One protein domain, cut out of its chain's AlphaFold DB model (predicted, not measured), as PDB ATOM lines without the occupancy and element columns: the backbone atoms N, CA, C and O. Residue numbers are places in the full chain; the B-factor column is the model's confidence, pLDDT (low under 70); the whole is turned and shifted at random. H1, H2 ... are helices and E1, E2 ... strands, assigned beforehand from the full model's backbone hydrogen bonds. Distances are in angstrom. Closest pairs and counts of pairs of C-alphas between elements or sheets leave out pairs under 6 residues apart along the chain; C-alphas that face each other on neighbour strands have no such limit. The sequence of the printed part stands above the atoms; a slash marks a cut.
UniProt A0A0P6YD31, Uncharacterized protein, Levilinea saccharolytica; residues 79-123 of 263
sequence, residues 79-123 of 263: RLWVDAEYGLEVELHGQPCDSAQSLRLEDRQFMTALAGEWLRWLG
ATOM      1  N   ARG A  79     215.213 191.093 163.552       74.94
ATOM      2  CA  ARG A  79     215.948 189.916 164.008       74.94
ATOM      3  C   ARG A  79     217.089 189.690 163.029       74.94
ATOM      4  O   ARG A  79     216.893 189.740 161.824       74.94
ATOM      5  N   LEU A  80     218.285 189.496 163.562       76.31
ATOM      6  CA  LEU A  80     219.471 189.192 162.779       76.31
ATOM      7  C   LEU A  80     219.946 187.814 163.212       76.31
ATOM      8  O   LEU A  80     219.997 187.534 164.413       76.31
ATOM      9  N   TRP A  81     220.301 186.979 162.251       72.81
ATOM     10  CA  TRP A  81     220.993 185.730 162.512       72.81
ATOM     11  C   TRP A  81     222.209 185.603 161.614       72.81
ATOM     12  O   TRP A  81     222.297 186.191 160.538       72.81
ATOM     13  N   VAL A  82     223.180 184.858 162.122       67.56
ATOM     14  CA  VAL A  82     224.408 184.541 161.410       67.56
ATOM     15  C   VAL A  82     224.251 183.114 160.919       67.56
ATOM     16  O   VAL A  82     224.148 182.201 161.738       67.56
ATOM     17  N   ASP A  83     224.181 182.937 159.607       67.19
ATOM     18  CA  ASP A  83     224.219 181.618 158.991       67.19
ATOM     19  C   ASP A  83     225.667 181.099 158.925       67.19
ATOM     20  O   ASP A  83     226.618 181.863 158.717       67.19
ATOM     21  N   ALA A  84     225.833 179.790 159.121       51.09
ATOM     22  CA  ALA A  84     227.130 179.118 159.213       51.09
ATOM     23  C   ALA A  84     227.917 179.144 157.887       51.09
ATOM     24  O   ALA A  84     229.127 178.913 157.890       51.09
ATOM     25  N   GLU A  85     227.250 179.467 156.775       51.91
ATOM     26  CA  GLU A  85     227.794 179.457 155.414       51.91
ATOM     27  C   GLU A  85     228.016 180.871 154.825       51.91
ATOM     28  O   GLU A  85     228.133 181.024 153.617       51.91
ATOM     29  N   TYR A  86     228.176 181.899 155.675       55.28
ATOM     30  CA  TYR A  86     228.551 183.296 155.336       55.28
ATOM     31  C   TYR A  86     227.412 184.293 155.017       55.28
ATOM     32  O   TYR A  86     227.670 185.348 154.431       55.28
ATOM     33  N   GLY A  87     226.174 184.044 155.459       60.41
ATOM     34  CA  GLY A  87     225.063 184.999 155.329       60.41
ATOM     35  C   GLY A  87     224.670 185.667 156.651       60.41
ATOM     36  O   GLY A  87     224.299 184.987 157.602       60.41
ATOM     37  N   LEU A  88     224.698 187.004 156.724       67.50
ATOM     38  CA  LEU A  88     223.882 187.724 157.707       67.50
ATOM     39  C   LEU A  88     222.472 187.792 157.131       67.50
ATOM     40  O   LEU A  88     222.234 188.555 156.195       67.50
ATOM     41  N   GLU A  89     221.555 187.011 157.678       70.88
ATOM     42  CA  GLU A  89     220.171 187.026 157.232       70.88
ATOM     43  C   GLU A  89     219.330 187.800 158.255       70.88
ATOM     44  O   GLU A  89     219.515 187.737 159.479       70.88
ATOM     45  N   VAL A  90     218.511 188.698 157.711       76.62
ATOM     46  CA  VAL A  90     217.842 189.757 158.458       76.62
ATOM     47  C   VAL A  90     216.349 189.591 158.272       76.62
ATOM     48  O   VAL A  90     215.855 189.630 157.154       76.62
ATOM     49  N   GLU A  91     215.608 189.466 159.361       75.81
ATOM     50  CA  GLU A  91     214.150 189.459 159.352       75.81
ATOM     51  C   GLU A  91     213.631 190.776 159.895       75.81
ATOM     52  O   GLU A  91     213.907 191.166 161.034       75.81
ATOM     53  N   LEU A  92     212.843 191.456 159.074       74.62
ATOM     54  CA  LEU A  92     212.139 192.664 159.459       74.62
ATOM     55  C   LEU A  92     210.641 192.359 159.460       74.62
ATOM     56  O   LEU A  92     210.103 191.830 158.490       74.62
ATOM     57  N   HIS A  93     209.957 192.672 160.561       72.25
ATOM     58  CA  HIS A  93     208.506 192.476 160.686       72.25
ATOM     59  C   HIS A  93     208.020 191.033 160.440       72.25
ATOM     60  O   HIS A  93     206.872 190.828 160.051       72.25
ATOM     61  N   GLY A  94     208.861 190.022 160.685       66.81
ATOM     62  CA  GLY A  94     208.498 188.625 160.432       66.81
ATOM     63  C   GLY A  94     208.756 188.148 159.002       66.81
ATOM     64  O   GLY A  94     208.269 187.080 158.635       66.81
ATOM     65  N   GLN A  95     209.438 188.938 158.167       66.62
ATOM     66  CA  GLN A  95     209.764 188.592 156.782       66.62
ATOM     67  C   GLN A  95     211.286 188.544 156.582       66.62
ATOM     68  O   GLN A  95     211.953 189.531 156.914       66.62
ATOM     69  N   PRO A  96     211.843 187.437 156.046       64.69
ATOM     70  CA  PRO A  96     213.258 187.370 155.705       64.69
ATOM     71  C   PRO A  96     213.555 188.377 154.589       64.69
ATOM     72  O   PRO A  96     212.790 188.522 153.634       64.69
ATOM     73  N   CYS A  97     214.638 189.123 154.759       65.06
ATOM     74  CA  CYS A  97     215.094 190.157 153.847       65.06
ATOM     75  C   CYS A  97     216.494 189.789 153.354       65.06
ATOM     76  O   CYS A  97     217.481 190.000 154.056       65.06
ATOM     77  N   ASP A  98     216.579 189.298 152.119       66.44
ATOM     78  CA  ASP A  98     217.851 188.902 151.499       66.44
ATOM     79  C   ASP A  98     218.714 190.103 151.073       66.44
ATOM     80  O   ASP A  98     219.908 189.973 150.811       66.44
ATOM     81  N   SER A  99     218.119 191.299 150.948       63.28
ATOM     82  CA  SER A  99     218.830 192.490 150.478       63.28
ATOM     83  C   SER A  99     218.241 193.801 150.995       63.28
ATOM     84  O   SER A  99     217.034 194.026 150.984       63.28
ATOM     85  N   ALA A 100     219.123 194.747 151.327       65.00
ATOM     86  CA  ALA A 100     218.765 196.128 151.654       65.00
ATOM     87  C   ALA A 100     218.065 196.879 150.501       65.00
ATOM     88  O   ALA A 100     217.480 197.938 150.733       65.00
ATOM     89  N   GLN A 101     218.151 196.373 149.263       66.62
ATOM     90  CA  GLN A 101     217.580 197.013 148.071       66.62
ATOM     91  C   GLN A 101     216.119 196.624 147.803       66.62
ATOM     92  O   GLN A 101     215.426 197.371 147.117       66.62
ATOM     93  N   SER A 102     215.639 195.497 148.346       61.16
ATOM     94  CA  SER A 102     214.237 195.063 148.214       61.16
ATOM     95  C   SER A 102     213.321 195.636 149.306       61.16
ATOM     96  O   SER A 102     212.099 195.537 149.201       61.16
ATOM     97  N   LEU A 103     213.899 196.270 150.329       70.94
ATOM     98  CA  LEU A 103     213.192 196.911 151.439       70.94
ATOM     99  C   LEU A 103     212.592 198.268 151.039       70.94
ATOM    100  O   LEU A 103     213.201 199.047 150.297       70.94
ATOM    101  N   ARG A 104     211.407 198.595 151.577       76.94
ATOM    102  CA  ARG A 104     210.775 199.908 151.361       76.94
ATOM    103  C   ARG A 104     211.618 201.023 151.974       76.94
ATOM    104  O   ARG A 104     212.375 200.809 152.914       76.94
ATOM    105  N   LEU A 105     211.462 202.245 151.464       75.94
ATOM    106  CA  LEU A 105     212.210 203.403 151.965       75.94
ATOM    107  C   LEU A 105     212.012 203.617 153.479       75.94
ATOM    108  O   LEU A 105     212.983 203.875 154.184       75.94
ATOM    109  N   GLU A 106     210.781 203.457 153.965       77.75
ATOM    110  CA  GLU A 106     210.411 203.566 155.386       77.75
ATOM    111  C   GLU A 106     211.116 202.500 156.241       77.75
ATOM    112  O   GLU A 106     211.724 202.812 157.265       77.75
ATOM    113  N   ASP A 107     211.124 201.255 155.767       77.81
ATOM    114  CA  ASP A 107     211.769 200.118 156.427       77.81
ATOM    115  C   ASP A 107     213.295 200.286 156.492       77.81
ATOM    116  O   ASP A 107     213.926 200.055 157.526       77.81
ATOM    117  N   ARG A 108     213.903 200.781 155.408       79.50
ATOM    118  CA  ARG A 108     215.339 201.101 155.355       79.50
ATOM    119  C   ARG A 108     215.713 202.225 156.319       79.50
ATOM    120  O   ARG A 108     216.762 202.156 156.964       79.50
ATOM    121  N   GLN A 109     214.878 203.260 156.424       80.44
ATOM    122  CA  GLN A 109     215.074 204.353 157.381       80.44
ATOM    123  C   GLN A 109     214.978 203.850 158.823       80.44
ATOM    124  O   GLN A 109     215.832 204.193 159.643       80.44
ATOM    125  N   PHE A 110     214.003 202.986 159.114       80.19
ATOM    126  CA  PHE A 110     213.862 202.347 160.418       80.19
ATOM    127  C   PHE A 110     215.094 201.506 160.786       80.19
ATOM    128  O   PHE A 110     215.673 201.702 161.854       80.19
ATOM    129  N   MET A 111     215.559 200.638 159.882       79.50
ATOM    130  CA  MET A 111     216.760 199.822 160.107       79.50
ATOM    131  C   MET A 111     218.020 200.670 160.314       79.50
ATOM    132  O   MET A 111     218.846 200.349 161.163       79.50
ATOM    133  N   THR A 112     218.160 201.774 159.576       83.25
ATOM    134  CA  THR A 112     219.307 202.687 159.707       83.25
ATOM    135  C   THR A 112     219.300 203.405 161.059       83.25
ATOM    136  O   THR A 112     220.343 203.520 161.704       83.25
ATOM    137  N   ALA A 113     218.128 203.853 161.520       81.31
ATOM    138  CA  ALA A 113     217.977 204.465 162.838       81.31
ATOM    139  C   ALA A 113     218.294 203.463 163.961       81.31
ATOM    140  O   ALA A 113     219.044 203.787 164.883       81.31
ATOM    141  N   LEU A 114     217.795 202.228 163.837       84.50
ATOM    142  CA  LEU A 114     218.063 201.160 164.798       84.50
ATOM    143  C   LEU A 114     219.550 200.779 164.830       84.50
ATOM    144  O   LEU A 114     220.116 200.620 165.908       84.50
ATOM    145  N   ALA A 115     220.204 200.693 163.669       83.94
ATOM    146  CA  ALA A 115     221.638 200.427 163.580       83.94
ATOM    147  C   ALA A 115     222.464 201.528 164.263       83.94
ATOM    148  O   ALA A 115     223.412 201.226 164.985       83.94
ATOM    149  N   GLY A 116     222.086 202.798 164.090       83.81
ATOM    150  CA  GLY A 116     222.730 203.921 164.776       83.81
ATOM    151  C   GLY A 116     222.558 203.869 166.297       83.81
ATOM    152  O   GLY A 116     223.509 204.116 167.040       83.81
ATOM    153  N   GLU A 117     221.366 203.513 166.775       81.56
ATOM    154  CA  GLU A 117     221.106 203.347 168.206       81.56
ATOM    155  C   GLU A 117     221.877 202.166 168.804       81.56
ATOM    156  O   GLU A 117     222.480 202.301 169.870       81.56
ATOM    157  N   TRP A 118     221.942 201.047 168.082       82.88
ATOM    158  CA  TRP A 118     222.722 199.879 168.478       82.88
ATOM    159  C   TRP A 118     224.226 200.177 168.529       82.88
ATOM    160  O   TRP A 118     224.876 199.861 169.522       82.88
ATOM    161  N   LEU A 119     224.775 200.867 167.523       83.12
ATOM    162  CA  LEU A 119     226.174 201.315 167.522       83.12
ATOM    163  C   LEU A 119     226.480 202.234 168.711       83.12
ATOM    164  O   LEU A 119     227.510 202.080 169.367       83.12
ATOM    165  N   ARG A 120     225.564 203.155 169.029       79.31
ATOM    166  CA  ARG A 120     225.703 204.048 170.184       79.31
ATOM    167  C   ARG A 120     225.645 203.286 171.507       79.31
ATOM    168  O   ARG A 120     226.397 203.617 172.419       79.31
ATOM    169  N   TRP A 121     224.793 202.266 171.610       82.19
ATOM    170  CA  TRP A 121     224.741 201.377 172.773       82.19
ATOM    171  C   TRP A 121     226.033 200.564 172.940       82.19
ATOM    172  O   TRP A 121     226.527 200.435 174.056       82.19
ATOM    173  N   LEU A 122     226.633 200.102 171.839       84.19
ATOM    174  CA  LEU A 122     227.940 199.433 171.830       84.19
ATOM    175  C   LEU A 122     229.117 200.362 172.190       84.19
ATOM    176  O   LEU A 122     230.253 199.902 172.279       84.19
ATOM    177  N   GLY A 123     228.874 201.663 172.376       78.88
ATOM    178  CA  GLY A 123     229.923 202.650 172.636       78.88
ATOM    179  C   GLY A 123     230.783 202.963 171.411       78.88
ATOM    180  O   GLY A 123     231.836 203.586 171.552       78.88
TER     181      GLY A 123
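This is residues 79 to 123 of the 263 residues of an uncharacterized protein of Levilinea saccharolytica (UniProt A0A0P6YD31). A small three-stranded sheet and one long helix, H1, stand some way from each other like the two arms of an arch, joined at one end by the link of residues 98 to 104. The far part of the helix, with the two residues after it, sticks out: residues 112 to 123, of which 112 to 121 belong to H1, stand free. The printed part has 45 residues, with three named strands and then one named helix in the order E1, E2, E3, H1; the sheet's order is E1, E2, E3, all antiparallel, and the class is mixed, helices and strands. It is only just loose, close to compact, with a radius of gyration of the C-alphas of 11.4 A and spans of 29 by 25 by 17 A.

E1, residues 79 to 82, and E2, residues 88 to 92, form an antiparallel hairpin at 167 degrees, with N 79 and O 91 2.8 A apart, within hydrogen-bond range. E2 and E3, residues 95 to 97, form a second hairpin at 139 degrees, with N 97 and O 90 at 2.7 A. The three strands make a meander, each the antiparallel neighbour of the one before, with E1 and E3 as edge strands. H1, residues 105 to 121, is not on the sheet, but only just, with 4 pairs of C-alphas within 10 A. It is apart from E1, and only just apart from E2, at 8.1 A. In H1 every O i to N i+4 pair is within hydrogen-bond range.

E1 begins at C-alpha 79, (215.948, 189.916, 164.008). E2 is 12.9 A long. H1 runs 24.4 A from C-alpha 105, (212.210, 203.403, 151.965), to C-alpha 121, (224.741, 201.377, 172.773).

The two C-alphas farthest apart, those of Ser 102 and Gly 123, are 30.0 A apart. The printed part has no cut; the links E1 to E2 and E2 to E3 are tight, and E3 to H1 is short. The mean pLDDT of the printed part is 73.1, and residues 82 to 88 and 94 to 102 are under 70.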